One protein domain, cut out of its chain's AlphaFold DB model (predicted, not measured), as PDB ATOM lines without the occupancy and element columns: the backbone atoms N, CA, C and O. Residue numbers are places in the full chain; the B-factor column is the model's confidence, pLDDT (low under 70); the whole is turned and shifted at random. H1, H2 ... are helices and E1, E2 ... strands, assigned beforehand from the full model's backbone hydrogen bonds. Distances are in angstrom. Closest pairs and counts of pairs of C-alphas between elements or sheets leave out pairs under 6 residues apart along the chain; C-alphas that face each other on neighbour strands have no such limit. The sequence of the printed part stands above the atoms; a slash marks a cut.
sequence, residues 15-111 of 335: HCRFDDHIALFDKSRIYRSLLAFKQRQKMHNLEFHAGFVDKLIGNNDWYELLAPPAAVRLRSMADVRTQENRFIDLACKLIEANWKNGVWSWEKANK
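AT A GLANCE: This is residues 15 to 111 of the 335 residues of an uncharacterized protein of Rhodospirillaceae bacterium (UniProt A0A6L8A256). One long straight helix, H3, makes the longest axis, and the shorter helix H1 crosses it obliquely, packing on its residues 84 to 92. The very short helix H2 sits beside the beginning of H1, while loops and the three-residue strand E1 lie on the other side of H3 from H1; residues 104 to 111, at the far end of H3, stick out free of this body. The printed part has 97 residues, with three named helices and one named strand in the order H1, H2, E1, H3, and no two named strands pair; the class is mostly helix. It is only just loose, close to compact, with a radius of gyration of the C-alphas of 15.2 A, and only just elongated, spanning 53 by 26 by 22 A.

HOW THE PARTS SIT: H3, residues 77 to 109, touches H1, residues 27 to 40, with residues 84 to 92 of H3 alone. Their closest C-alphas are those of Ile 30 and Ile 88, 6.2 A apart, and they run the same way at a steep tilt of 45 degrees. H1 also touches H2, residues 52 to 57, with residues 27 to 31 of H1 alone. The closest C-alphas there are those of Lys 27 and Val 53, 6.4 A apart, and the two run opposite ways at a steep tilt of 59 degrees. H2 and H3 are close but not clearly touching, with the closest C-alphas, those of Leu 56 and Ala 91, 7.7 A apart. E1, residues 65 to 67, is apart from H1, H2 and H3. It pairs with no named strand, but residues 15 to 16 pair with residues 65 to 66 of E1, antiparallel. In H1, H2 and H3 every O i to N i+4 pair is within hydrogen-bond range.

IN THESE COORDINATES: H3 begins with C-alpha 77 at (566.661, 310.118, 393.478) and ends with C-alpha 109 at (568.342, 356.366, 406.736), 48.1 A from first to last C-alpha. H1 begins with C-alpha 27 at (560.045, 321.467, 401.869) and is 20.0 A long. H2, Phe 52 to Ile 57, and E1, Leu 65 to Ala 67, are short.

THE WHOLE: The two C-alphas farthest apart are those of Arg 75 and Lys 111, at 53.3 A. Without residues 104 to 111, the body of 89 residues spans 40 by 24 by 22 A. The printed part has no cut. The link from H1 to H2 is long, with 11 residues; those from H2 to E1 and from E1 to H3 are short. Residues 15 to 26 hold no named element. The mean pLDDT of the printed part is 87.7, and residues 19 to 20 are under 70.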
ATOM      1  N   HIS A  15     568.733 328.236 379.122       82.25
ATOM      2  CA  HIS A  15     567.794 328.545 380.192       82.25
ATOM      3  C   HIS A  15     567.023 327.274 380.553       82.25
ATOM      4  O   HIS A  15     566.372 326.654 379.711       82.25
ATOM      5  N   CYS A  16     567.135 326.882 381.813       79.81
ATOM      6  CA  CYS A  16     566.509 325.709 382.394       79.81
ATOM      7  C   CYS A  16     565.592 326.137 383.546       79.81
ATOM      8  O   CYS A  16     565.703 327.244 384.071       79.81
ATOM      9  N   ARG A  17     564.688 325.248 383.967       76.88
ATOM     10  CA  ARG A  17     563.808 325.463 385.123       76.88
ATOM     11  C   ARG A  17     563.714 324.203 385.981       76.88
ATOM     12  O   ARG A  17     563.999 323.107 385.500       76.88
ATOM     13  N   PHE A  18     563.317 324.364 387.244       80.38
ATOM     14  CA  PHE A  18     563.086 323.240 388.162       80.38
ATOM     15  C   PHE A  18     561.681 322.618 388.014       80.38
ATOM     16  O   PHE A  18     561.375 321.635 388.687       80.38
ATOM     17  N   ASP A  19     560.837 323.172 387.139       66.50
ATOM     18  CA  ASP A  19     559.381 322.967 387.065       66.50
ATOM     19  C   ASP A  19     558.945 321.492 387.026       66.50
ATOM     20  O   ASP A  19     557.969 321.124 387.674       66.50
ATOM     21  N   ASP A  20     559.711 320.618 386.367       67.75
ATOM     22  CA  ASP A  20     559.361 319.196 386.244       67.75
ATOM     23  C   ASP A  20     559.544 318.388 387.545       67.75
ATOM     24  O   ASP A  20     559.101 317.245 387.641       67.75
ATOM     25  N   HIS A  21     560.226 318.937 388.555       74.38
ATOM     26  CA  HIS A  21     560.659 318.167 389.728       74.38
ATOM     27  C   HIS A  21     560.739 318.926 391.040       74.38
ATOM     28  O   HIS A  21     560.994 318.312 392.075       74.38
ATOM     29  N   ILE A  22     560.463 320.226 391.038       83.38
ATOM     30  CA  ILE A  22     560.344 321.014 392.263       83.38
ATOM     31  C   ILE A  22     559.269 320.443 393.206       83.38
ATOM     32  O   ILE A  22     559.386 320.536 394.426       83.38
ATOM     33  N   ALA A  23     558.266 319.751 392.647       84.19
ATOM     34  CA  ALA A  23     557.252 319.007 393.392       84.19
ATOM     35  C   ALA A  23     557.821 317.834 394.216       84.19
ATOM     36  O   ALA A  23     557.193 317.409 395.183       84.19
ATOM     37  N   LEU A  24     558.998 317.310 393.848       87.38
ATOM     38  CA  LEU A  24     559.685 316.229 394.561       87.38
ATOM     39  C   LEU A  24     560.602 316.745 395.679       87.38
ATOM     40  O   LEU A  24     561.178 315.933 396.406       87.38
ATOM     41  N   PHE A  25     560.765 318.063 395.819       91.56
ATOM     42  CA  PHE A  25     561.624 318.626 396.851       91.56
ATOM     43  C   PHE A  25     560.993 318.524 398.244       91.56
ATOM     44  O   PHE A  25     559.813 318.793 398.470       91.56
ATOM     45  N   ASP A  26     561.830 318.185 399.215       93.88
ATOM     46  CA  ASP A  26     561.502 318.141 400.629       93.88
ATOM     47  C   ASP A  26     561.491 319.563 401.203       93.88
ATOM     48  O   ASP A  26     562.518 320.122 401.609       93.88
ATOM     49  N   LYS A  27     560.286 320.137 401.289       94.25
ATOM     50  CA  LYS A  27     560.045 321.467 401.869       94.25
ATOM     51  C   LYS A  27     560.616 321.611 403.283       94.25
ATOM     52  O   LYS A  27     561.136 322.671 403.631       94.25
ATOM     53  N   SER A  28     560.574 320.545 404.087       94.25
ATOM     54  CA  SER A  28     561.095 320.554 405.460       94.25
ATOM     55  C   SER A  28     562.619 320.587 405.481       94.25
ATOM     56  O   SER A  28     563.224 321.200 406.363       94.25
ATOM     57  N   ARG A  29     563.278 319.926 404.522       95.25
ATOM     58  CA  ARG A  29     564.730 320.040 404.353       95.25
ATOM     59  C   ARG A  29     565.114 321.427 403.864       95.25
ATOM     60  O   ARG A  29     566.006 322.009 404.470       95.25
ATOM     61  N   ILE A  30     564.437 321.966 402.849       95.50
ATOM     62  CA  ILE A  30     564.700 323.325 402.355       95.50
ATOM     63  C   ILE A  30     564.602 324.317 403.517       95.50
ATOM     64  O   ILE A  30     565.576 325.007 403.806       95.50
ATOM     65  N   TYR A  31     563.491 324.313 404.259       95.88
ATOM     66  CA  TYR A  31     563.296 325.213 405.397       95.88
ATOM     67  C   TYR A  31     564.424 325.113 406.438       95.88
ATOM     68  O   TYR A  31     564.994 326.127 406.843       95.88
ATOM     69  N   ARG A  32     564.805 323.890 406.840       95.44
ATOM     70  CA  ARG A  32     565.896 323.668 407.807       95.44
ATOM     71  C   ARG A  32     567.248 324.145 407.281       95.44
ATOM     72  O   ARG A  32     568.017 324.722 408.048       95.44
ATOM     73  N   SER A  33     567.531 323.942 405.995       96.69
ATOM     74  CA  SER A  33     568.757 324.424 405.357       96.69
ATOM     75  C   SER A  33     568.831 325.952 405.346       96.69
ATOM     76  O   SER A  33     569.875 326.510 405.683       96.69
ATOM     77  N   LEU A  34     567.722 326.635 405.037       96.44
ATOM     78  CA  LEU A  34     567.645 328.100 405.071       96.44
ATOM     79  C   LEU A  34     567.784 328.646 406.500       96.44
ATOM     80  O   LEU A  34     568.490 329.630 406.723       96.44
ATOM     81  N   LEU A  35     567.192 327.973 407.492       94.62
ATOM     82  CA  LEU A  35     567.357 328.334 408.900       94.62
ATOM     83  C   LEU A  35     568.811 328.164 409.373       94.62
ATOM     84  O   LEU A  35     569.347 329.043 410.049       94.62
ATOM     85  N   ALA A  36     569.471 327.070 408.985       95.44
ATOM     86  CA  ALA A  36     570.883 326.847 409.283       95.44
ATOM     87  C   ALA A  36     571.783 327.891 408.600       95.44
ATOM     88  O   ALA A  36     572.741 328.375 409.203       95.44
ATOM     89  N   PHE A  37     571.470 328.283 407.360       95.81
ATOM     90  CA  PHE A  37     572.157 329.376 406.670       95.81
ATOM     91  C   PHE A  37     572.022 330.704 407.429       95.81
ATOM     92  O   PHE A  37     573.046 331.296 407.768       95.81
ATOM     93  N   LYS A  38     570.795 331.102 407.794       95.12
ATOM     94  CA  LYS A  38     570.516 332.298 408.610       95.12
ATOM     95  C   LYS A  38     571.361 332.325 409.892       95.12
ATOM     96  O   LYS A  38     571.953 333.351 410.219       95.12
ATOM     97  N   GLN A  39     571.429 331.203 410.614       93.94
ATOM     98  CA  GLN A  39     572.203 331.095 411.857       93.94
ATOM     99  C   GLN A  39     573.710 331.239 411.623       93.94
ATOM    100  O   GLN A  39     574.362 332.001 412.334       93.94
ATOM    101  N   ARG A  40     574.263 330.556 410.611       95.50
ATOM    102  CA  ARG A  40     575.692 330.663 410.262       95.50
ATOM    103  C   ARG A  40     576.088 332.089 409.884       95.50
ATOM    104  O   ARG A  40     577.164 332.531 410.269       95.50
ATOM    105  N   GLN A  41     575.206 332.797 409.182       91.44
ATOM    106  CA  GLN A  41     575.410 334.188 408.776       91.44
ATOM    107  C   GLN A  41     575.030 335.210 409.861       91.44
ATOM    108  O   GLN A  41     575.122 336.409 409.624       91.44
ATOM    109  N   LYS A  42     574.596 334.763 411.052       92.31
ATOM    110  CA  LYS A  42     574.191 335.625 412.179       92.31
ATOM    111  C   LYS A  42     573.115 336.662 411.816       92.31
ATOM    112  O   LYS A  42     573.060 337.745 412.394       92.31
ATOM    113  N   MET A  43     572.213 336.322 410.895       91.56
ATOM    114  CA  MET A  43     571.116 337.193 410.448       91.56
ATOM    115  C   MET A  43     569.971 337.200 411.478       91.56
ATOM    116  O   MET A  43     568.862 336.748 411.200       91.56
ATOM    117  N   HIS A  44     570.238 337.624 412.715       87.81
ATOM    118  CA  HIS A  44     569.302 337.489 413.841       87.81
ATOM    119  C   HIS A  44     568.002 338.288 413.663       87.81
ATOM    120  O   HIS A  44     566.960 337.858 414.149       87.81
ATOM    121  N   ASN A  45     568.059 339.383 412.909       89.81
ATOM    122  CA  ASN A  45     566.950 340.277 412.568       89.81
ATOM    123  C   ASN A  45     566.075 339.798 411.389       89.81
ATOM    124  O   ASN A  45     565.123 340.483 411.035       89.81
ATOM    125  N   LEU A  46     566.382 338.657 410.760       91.44
ATOM    126  CA  LEU A  46     565.580 338.102 409.665       91.44
ATOM    127  C   LEU A  46     564.563 337.073 410.180       91.44
ATOM    128  O   LEU A  46     564.937 336.128 410.874       91.44
ATOM    129  N   GLU A  47     563.298 337.169 409.782       90.06
ATOM    130  CA  GLU A  47     562.265 336.180 410.115       90.06
ATOM    131  C   GLU A  47     561.742 335.462 408.863       90.06
ATOM    132  O   GLU A  47     561.517 336.081 407.825       90.06
ATOM    133  N   PHE A  48     561.541 334.140 408.953       88.69
ATOM    134  CA  PHE A  48     560.922 333.355 407.884       88.69
ATOM    135  C   PHE A  48     559.458 333.082 408.211       88.69
ATOM    136  O   PHE A  48     559.146 332.377 409.168       88.69
ATOM    137  N   HIS A  49     558.560 333.586 407.368       88.38
ATOM    138  CA  HIS A  49     557.145 333.235 407.439       88.38
ATOM    139  C   HIS A  49     556.937 331.736 407.145       88.38
ATOM    140  O   HIS A  49     557.613 331.172 406.283       88.38
ATOM    141  N   ALA A  50     555.950 331.102 407.789       80.75
ATOM    142  CA  ALA A  50     555.694 329.660 407.670       80.75
ATOM    143  C   ALA A  50     555.510 329.175 406.215       80.75
ATOM    144  O   ALA A  50     556.005 328.120 405.843       80.75
ATOM    145  N   GLY A  51     554.861 329.983 405.370       90.31
ATOM    146  CA  GLY A  51     554.671 329.703 403.938       90.31
ATOM    147  C   GLY A  51     555.801 330.180 403.013       90.31
ATOM    148  O   GLY A  51     555.589 330.290 401.810       90.31
ATOM    149  N   PHE A  52     556.975 330.554 403.533       91.44
ATOM    150  CA  PHE A  52     558.058 331.104 402.706       91.44
ATOM    151  C   PHE A  52     558.573 330.095 401.672       91.44
ATOM    152  O   PHE A  52     558.731 330.441 400.505       91.44
ATOM    153  N   VAL A  53     558.761 328.832 402.068       93.25
ATOM    154  CA  VAL A  53     559.198 327.772 401.143       93.25
ATOM    155  C   VAL A  53     558.139 327.492 400.079       93.25
ATOM    156  O   VAL A  53     558.487 327.290 398.920       93.25
ATOM    157  N   ASP A  54     556.853 327.550 400.436       92.38
ATOM    158  CA  ASP A  54     555.767 327.411 399.461       92.38
ATOM    159  C   ASP A  54     555.786 328.539 398.426       92.38
ATOM    160  O   ASP A  54     555.606 328.279 397.239       92.38
ATOM    161  N   LYS A  55     556.075 329.777 398.850       91.75
ATOM    162  CA  LYS A  55     556.241 330.917 397.936       91.75
ATOM    163  C   LYS A  55     557.458 330.767 397.025       91.75
ATOM    164  O   LYS A  55     557.348 331.075 395.845       91.75
ATOM    165  N   LEU A  56     558.592 330.294 397.552       91.69
ATOM    166  CA  LEU A  56     559.798 330.056 396.749       91.69
ATOM    167  C   LEU A  56     559.577 328.979 395.685       91.69
ATOM    168  O   LEU A  56     560.087 329.109 394.582       91.69
ATOM    169  N   ILE A  57     558.838 327.920 396.022       90.69
ATOM    170  CA  ILE A  57     558.536 326.819 395.098       90.69
ATOM    171  C   ILE A  57     557.454 327.213 394.085       90.69
ATOM    172  O   ILE A  57     557.493 326.779 392.941       90.69
ATOM    173  N   GLY A  58     556.473 328.015 394.502       88.38
ATOM    174  CA  GLY A  58     555.357 328.435 393.656       88.38
ATOM    175  C   GLY A  58     555.667 329.588 392.698       88.38
ATOM    176  O   GLY A  58     554.774 329.993 391.958       88.38
ATOM    177  N   ASN A  59     556.880 330.145 392.727       86.19
ATOM    178  CA  ASN A  59     557.279 331.280 391.903       86.19
ATOM    179  C   ASN A  59     558.679 331.049 391.315       86.19
ATOM    180  O   ASN A  59     559.599 330.700 392.047       86.19
ATOM    181  N   ASN A  60     558.838 331.302 390.017       83.75
ATOM    182  CA  ASN A  60     560.093 331.135 389.285       83.75
ATOM    183  C   ASN A  60     560.754 332.461 388.883       83.75
ATOM    184  O   ASN A  60     561.847 332.448 388.332       83.75
ATOM    185  N   ASP A  61     560.126 333.602 389.167       87.62
ATOM    186  CA  ASP A  61     560.585 334.919 388.706       87.62
ATOM    187  C   ASP A  61     561.800 335.441 389.491       87.62
ATOM    188  O   ASP A  61     562.414 336.437 389.119       87.62
ATOM    189  N   TRP A  62     562.156 334.785 390.600       89.19
ATOM    190  CA  TRP A  62     563.243 335.214 391.482       89.19
ATOM    191  C   TRP A  62     564.608 334.604 391.130       89.19
ATOM    192  O   TRP A  62     565.602 334.952 391.772       89.19
ATOM    193  N   TYR A  63     564.685 333.709 390.137       89.19
ATOM    194  CA  TYR A  63     565.947 333.120 389.684       89.19
ATOM    195  C   TYR A  63     565.978 332.866 388.176       89.19
ATOM    196  O   TYR A  63     564.960 332.663 387.522       89.19
ATOM    197  N   GLU A  64     567.194 332.768 387.648       87.00
ATOM    198  CA  GLU A  64     567.461 332.287 386.299       87.00
ATOM    199  C   GLU A  64     568.514 331.174 386.369       87.00
ATOM    200  O   GLU A  64     569.555 331.331 387.013       87.00
ATOM    201  N   LEU A  65     568.237 330.021 385.752       85.62
ATOM    202  CA  LEU A  65     569.138 328.868 385.768       85.62
ATOM    203  C   LEU A  65     569.721 328.633 384.373       85.62
ATOM    204  O   LEU A  65     569.040 328.127 383.485       85.62
ATOM    205  N   LEU A  66     571.007 328.940 384.209       87.25
ATOM    206  CA  LEU A  66     571.773 328.640 383.000       87.25
ATOM    207  C   LEU A  66     572.584 327.363 383.211       87.25
ATOM    208  O   LEU A  66     573.568 327.347 383.954       87.25
ATOM    209  N   ALA A  67     572.166 326.280 382.561       83.62
ATOM    210  CA  ALA A  67     572.812 324.982 382.697       83.62
ATOM    211  C   ALA A  67     572.763 324.188 381.384       83.62
ATOM    212  O   ALA A  67     571.850 324.373 380.577       83.62
ATOM    213  N   PRO A  68     573.710 323.263 381.159       84.94
ATOM    214  CA  PRO A  68     573.578 322.281 380.092       84.94
ATOM    215  C   PRO A  68     572.348 321.399 380.370       84.94
ATOM    216  O   PRO A  68     572.195 320.942 381.509       84.94
ATOM    217  N   PRO A  69     571.506 321.069 379.374       78.06
ATOM    218  CA  PRO A  69     570.301 320.258 379.594       78.06
ATOM    219  C   PRO A  69     570.573 318.913 380.292       78.06
ATOM    220  O   PRO A  69     569.781 318.437 381.105       78.06
ATOM    221  N   ALA A  70     571.740 318.311 380.035       78.06
ATOM    222  CA  ALA A  70     572.172 317.081 380.694       78.06
ATOM    223  C   ALA A  70     572.339 317.227 382.218       78.06
ATOM    224  O   ALA A  70     572.120 316.257 382.940       78.06
ATOM    225  N   ALA A  71     572.688 318.421 382.709       77.12
ATOM    226  CA  ALA A  71     572.943 318.697 384.120       77.12
ATOM    227  C   ALA A  71     571.666 318.870 384.957       77.12
ATOM    228  O   ALA A  71     571.758 318.908 386.187       77.12
ATOM    229  N   VAL A  72     570.501 319.012 384.317       78.19
ATOM    230  CA  VAL A  72     569.188 319.182 384.974       78.19
ATOM    231  C   VAL A  72     568.322 317.921 384.823       78.19
ATOM    232  O   VAL A  72     567.310 317.761 385.498       78.19
ATOM    233  N   ARG A  73     568.745 316.969 383.982       76.75
ATOM    234  CA  ARG A  73     568.026 315.715 383.744       76.75
ATOM    235  C   ARG A  73     568.040 314.816 384.980       76.75
ATOM    236  O   ARG A  73     569.099 314.491 385.508       76.75
ATOM    237  N   LEU A  74     566.867 314.323 385.363       79.38
ATOM    238  CA  LEU A  74     566.706 313.398 386.482       79.38
ATOM    239  C   LEU A  74     566.743 311.961 385.982       79.38
ATOM    240  O   LEU A  74     565.964 311.571 385.112       79.38
ATOM    241  N   ARG A  75     567.664 311.171 386.524       81.50
ATOM    242  CA  ARG A  75     567.807 309.738 386.242       81.50
ATOM    243  C   ARG A  75     567.674 308.903 387.517       81.50
ATOM    244  O   ARG A  75     567.506 307.691 387.438       81.50
ATOM    245  N   SER A  76     567.742 309.544 388.682       84.25
ATOM    246  CA  SER A  76     567.745 308.917 389.999       84.25
ATOM    247  C   SER A  76     567.247 309.868 391.096       84.25
ATOM    248  O   SER A  76     567.210 311.088 390.929       84.25
ATOM    249  N   MET A  77     566.946 309.317 392.276       82.75
ATOM    250  CA  MET A  77     566.661 310.118 393.478       82.75
ATOM    251  C   MET A  77     567.867 310.949 393.948       82.75
ATOM    252  O   MET A  77     567.693 311.978 394.603       82.75
ATOM    253  N   ALA A  78     569.092 310.537 393.606       85.81
ATOM    254  CA  ALA A  78     570.290 311.324 393.884       85.81
ATOM    255  C   ALA A  78     570.317 312.621 393.051       85.81
ATOM    256  O   ALA A  78     570.743 313.666 393.545       85.81
ATOM    257  N   ASP A  79     569.780 312.586 391.827       86.38
ATOM    258  CA  ASP A  79     569.666 313.776 390.979       86.38
ATOM    259  C   ASP A  79     568.650 314.766 391.553       86.38
ATOM    260  O   ASP A  79     568.928 315.963 391.587       86.38
ATOM    261  N   VAL A  80     567.529 314.278 392.105       88.00
ATOM    262  CA  VAL A  80     566.545 315.123 392.812       88.00
ATOM    263  C   VAL A  80     567.209 315.854 393.977       88.00
ATOM    264  O   VAL A  80     567.093 317.072 394.086       88.00
ATOM    265  N   ARG A  81     567.983 315.144 394.812       89.06
ATOM    266  CA  ARG A  81     568.748 315.767 395.907       89.06
ATOM    267  C   ARG A  81     569.770 316.789 395.411       89.06
ATOM    268  O   ARG A  81     569.997 317.790 396.087       89.06
ATOM    269  N   THR A  82     570.370 316.552 394.250       89.81
ATOM    270  CA  THR A  82     571.336 317.474 393.640       89.81
ATOM    271  C   THR A  82     570.657 318.762 393.178       89.81
ATOM    272  O   THR A  82     571.152 319.847 393.482       89.81
ATOM    273  N   GLN A  83     569.506 318.673 392.505       89.75
ATOM    274  CA  GLN A  83     568.745 319.866 392.111       89.75
ATOM    275  C   GLN A  83     568.175 320.602 393.326       89.75
ATOM    276  O   GLN A  83     568.227 321.827 393.371       89.75
ATOM    277  N   GLU A  84     567.732 319.878 394.355       92.38
ATOM    278  CA  GLU A  84     567.273 320.481 395.609       92.38
ATOM    279  C   GLU A  84     568.390 321.279 396.300       92.38
ATOM    280  O   GLU A  84     568.143 322.371 396.803       92.38
ATOM    281  N   ASN A  85     569.635 320.785 396.287       92.75
ATOM    282  CA  ASN A  85     570.780 321.544 396.801       92.75
ATOM    283  C   ASN A  85     571.010 322.832 396.001       92.75
ATOM    284  O   ASN A  85     571.184 323.887 396.599       92.75
ATOM    285  N   ARG A  86     570.942 322.772 394.665       91.62
ATOM    286  CA  ARG A  86     571.069 323.967 393.812       91.62
ATOM    287  C   ARG A  86     569.963 324.983 394.090       91.62
ATOM    288  O   ARG A  86     570.232 326.177 394.156       91.62
ATOM    289  N   PHE A  87     568.733 324.510 394.283       93.00
ATOM    290  CA  PHE A  87     567.604 325.352 394.663       93.00
ATOM    291  C   PHE A  87     567.826 326.016 396.028       93.00
ATOM    292  O   PHE A  87     567.611 327.218 396.170       93.00
ATOM    293  N   ILE A  88     568.315 325.260 397.018       95.06
ATOM    294  CA  ILE A  88     568.690 325.796 398.334       95.06
ATOM    295  C   ILE A  88     569.777 326.866 398.191       95.06
ATOM    296  O   ILE A  88     569.648 327.924 398.802       95.06
ATOM    297  N   ASP A  89     570.807 326.634 397.377       94.56
ATOM    298  CA  ASP A  89     571.893 327.598 397.167       94.56
ATOM    299  C   ASP A  89     571.381 328.899 396.529       94.56
ATOM    300  O   ASP A  89     571.745 329.992 396.968       94.56
ATOM    301  N   LEU A  90     570.493 328.800 395.534       93.62
ATOM    302  CA  LEU A  90     569.831 329.962 394.932       93.62
ATOM    303  C   LEU A  90     568.979 330.716 395.959       93.62
ATOM    304  O   LEU A  90     569.083 331.938 396.064       93.62
ATOM    305  N   ALA A  91     568.182 330.004 396.756       94.69
ATOM    306  CA  ALA A  91     567.364 330.610 397.801       94.69
ATOM    307  C   ALA A  91     568.222 331.297 398.881       94.69
ATOM    308  O   ALA A  91     567.871 332.386 399.336       94.69
ATOM    309  N   CYS A  92     569.370 330.720 399.258       95.19
ATOM    310  CA  CYS A  92     570.321 331.359 400.174       95.19
ATOM    311  C   CYS A  92     570.849 332.680 399.597       95.19
ATOM    312  O   CYS A  92     570.854 333.684 400.307       95.19
ATOM    313  N   LYS A  93     571.222 332.704 398.310       93.00
ATOM    314  CA  LYS A  93     571.671 333.928 397.624       93.00
ATOM    315  C   LYS A  93     570.579 334.997 397.575       93.00
ATOM    316  O   LYS A  93     570.865 336.162 397.839       93.00
ATOM    317  N   LEU A  94     569.333 334.611 397.290       92.69
ATOM    318  CA  LEU A  94     568.189 335.529 397.313       92.69
ATOM    319  C   LEU A  94     567.988 336.141 398.706       92.69
ATOM    320  O   LEU A  94     567.789 337.351 398.828       92.69
ATOM    321  N   ILE A  95     568.015 335.311 399.754       93.19
ATOM    322  CA  ILE A  95     567.874 335.763 401.143       93.19
ATOM    323  C   ILE A  95     568.994 336.734 401.502       93.19
ATOM    324  O   ILE A  95     568.723 337.804 402.039       93.19
ATOM    325  N   GLU A  96     570.239 336.372 401.196       91.06
ATOM    326  CA  GLU A  96     571.403 337.198 401.495       91.06
ATOM    327  C   GLU A  96     571.320 338.560 400.800       91.06
ATOM    328  O   GLU A  96     571.512 339.583 401.453       91.06
ATOM    329  N   ALA A  97     570.972 338.584 399.512       86.56
ATOM    330  CA  ALA A  97     570.809 339.822 398.758       86.56
ATOM    331  C   ALA A  97     569.708 340.720 399.347       86.56
ATOM    332  O   ALA A  97     569.940 341.906 399.575       86.56
ATOM    333  N   ASN A  98     568.530 340.169 399.659       88.38
ATOM    334  CA  ASN A  98     567.443 340.949 400.259       88.38
ATOM    335  C   ASN A  98     567.790 341.453 401.662       88.38
ATOM    336  O   ASN A  98     567.473 342.588 402.009       88.38
ATOM    337  N   TRP A  99     568.454 340.624 402.468       89.69
ATOM    338  CA  TRP A  99     568.881 341.009 403.806       89.69
ATOM    339  C   TRP A  99     569.912 342.141 403.762       89.69
ATOM    340  O   TRP A  99     569.728 343.142 404.450       89.69
ATOM    341  N   LYS A 100     570.935 342.035 402.900       83.94
ATOM    342  CA  LYS A 100     571.922 343.106 402.674       83.94
ATOM    343  C   LYS A 100     571.251 344.404 402.224       83.94
ATOM    344  O   LYS A 100     571.543 345.451 402.789       83.94
ATOM    345  N   ASN A 101     570.297 344.335 401.294       83.31
ATOM    346  CA  ASN A 101     569.538 345.510 400.849       83.31
ATOM    347  C   ASN A 101     568.730 346.159 401.986       83.31
ATOM    348  O   ASN A 101     568.643 347.384 402.063       83.31
ATOM    349  N   GLY A 102     568.134 345.352 402.872       85.06
ATOM    350  CA  GLY A 102     567.401 345.840 404.041       85.06
ATOM    351  C   GLY A 102     568.311 346.515 405.068       85.06
ATOM    352  O   GLY A 102     568.009 347.623 405.507       85.06
ATOM    353  N   VAL A 103     569.447 345.884 405.394       83.38
ATOM    354  CA  VAL A 103     570.488 346.476 406.254       83.38
ATOM    355  C   VAL A 103     570.968 347.793 405.660       83.38
ATOM    356  O   VAL A 103     570.975 348.800 406.356       83.38
ATOM    357  N   TRP A 104     571.266 347.820 404.362       78.62
ATOM    358  CA  TRP A 104     571.698 349.034 403.684       78.62
ATOM    359  C   TRP A 104     570.670 350.158 403.733       78.62
ATOM    360  O   TRP A 104     571.008 351.299 404.025       78.62
ATOM    361  N   SER A 105     569.407 349.844 403.450       82.75
ATOM    362  CA  SER A 105     568.331 350.838 403.471       82.75
ATOM    363  C   SER A 105     568.171 351.439 404.865       82.75
ATOM    364  O   SER A 105     568.008 352.650 404.994       82.75
ATOM    365  N   TRP A 106     568.270 350.600 405.901       84.94
ATOM    366  CA  TRP A 106     568.275 351.061 407.283       84.94
ATOM    367  C   TRP A 106     569.504 351.926 407.573       84.94
ATOM    368  O   TRP A 106     569.350 353.035 408.068       84.94
ATOM    369  N   GLU A 107     570.706 351.482 407.206       81.81
ATOM    370  CA  GLU A 107     571.921 352.262 407.427       81.81
ATOM    371  C   GLU A 107     571.874 353.622 406.734       81.81
ATOM    372  O   GLU A 107     572.212 354.606 407.372       81.81
ATOM    373  N   LYS A 108     571.432 353.707 405.469       80.25
ATOM    374  CA  LYS A 108     571.304 354.984 404.744       80.25
ATOM    375  C   LYS A 108     570.428 355.988 405.489       80.25
ATOM    376  O   LYS A 108     570.789 357.156 405.559       80.25
ATOM    377  N   ALA A 109     569.301 355.525 406.027       83.00
ATOM    378  CA  ALA A 109     568.342 356.366 406.736       83.00
ATOM    379  C   ALA A 109     568.785 356.733 408.163       83.00
ATOM    380  O   ALA A 109     568.215 357.643 408.752       83.00
ATOM    381  N   ASN A 110     569.764 356.016 408.722       84.69
ATOM    382  CA  ASN A 110     570.237 356.187 410.096       84.69
ATOM    383  C   ASN A 110     571.747 356.489 410.137       84.69
ATOM    384  O   ASN A 110     572.421 356.145 411.106       84.69
ATOM    385  N   LYS A 111     572.312 357.072 409.067       84.62
ATOM    386  CA  LYS A 111     573.696 357.558 409.106       84.62
ATOM    387  C   LYS A 111     573.737 358.847 409.907       84.62
ATOM    388  O   LYS A 111     572.945 359.751 409.674       84.62
TER     389      LYS A 111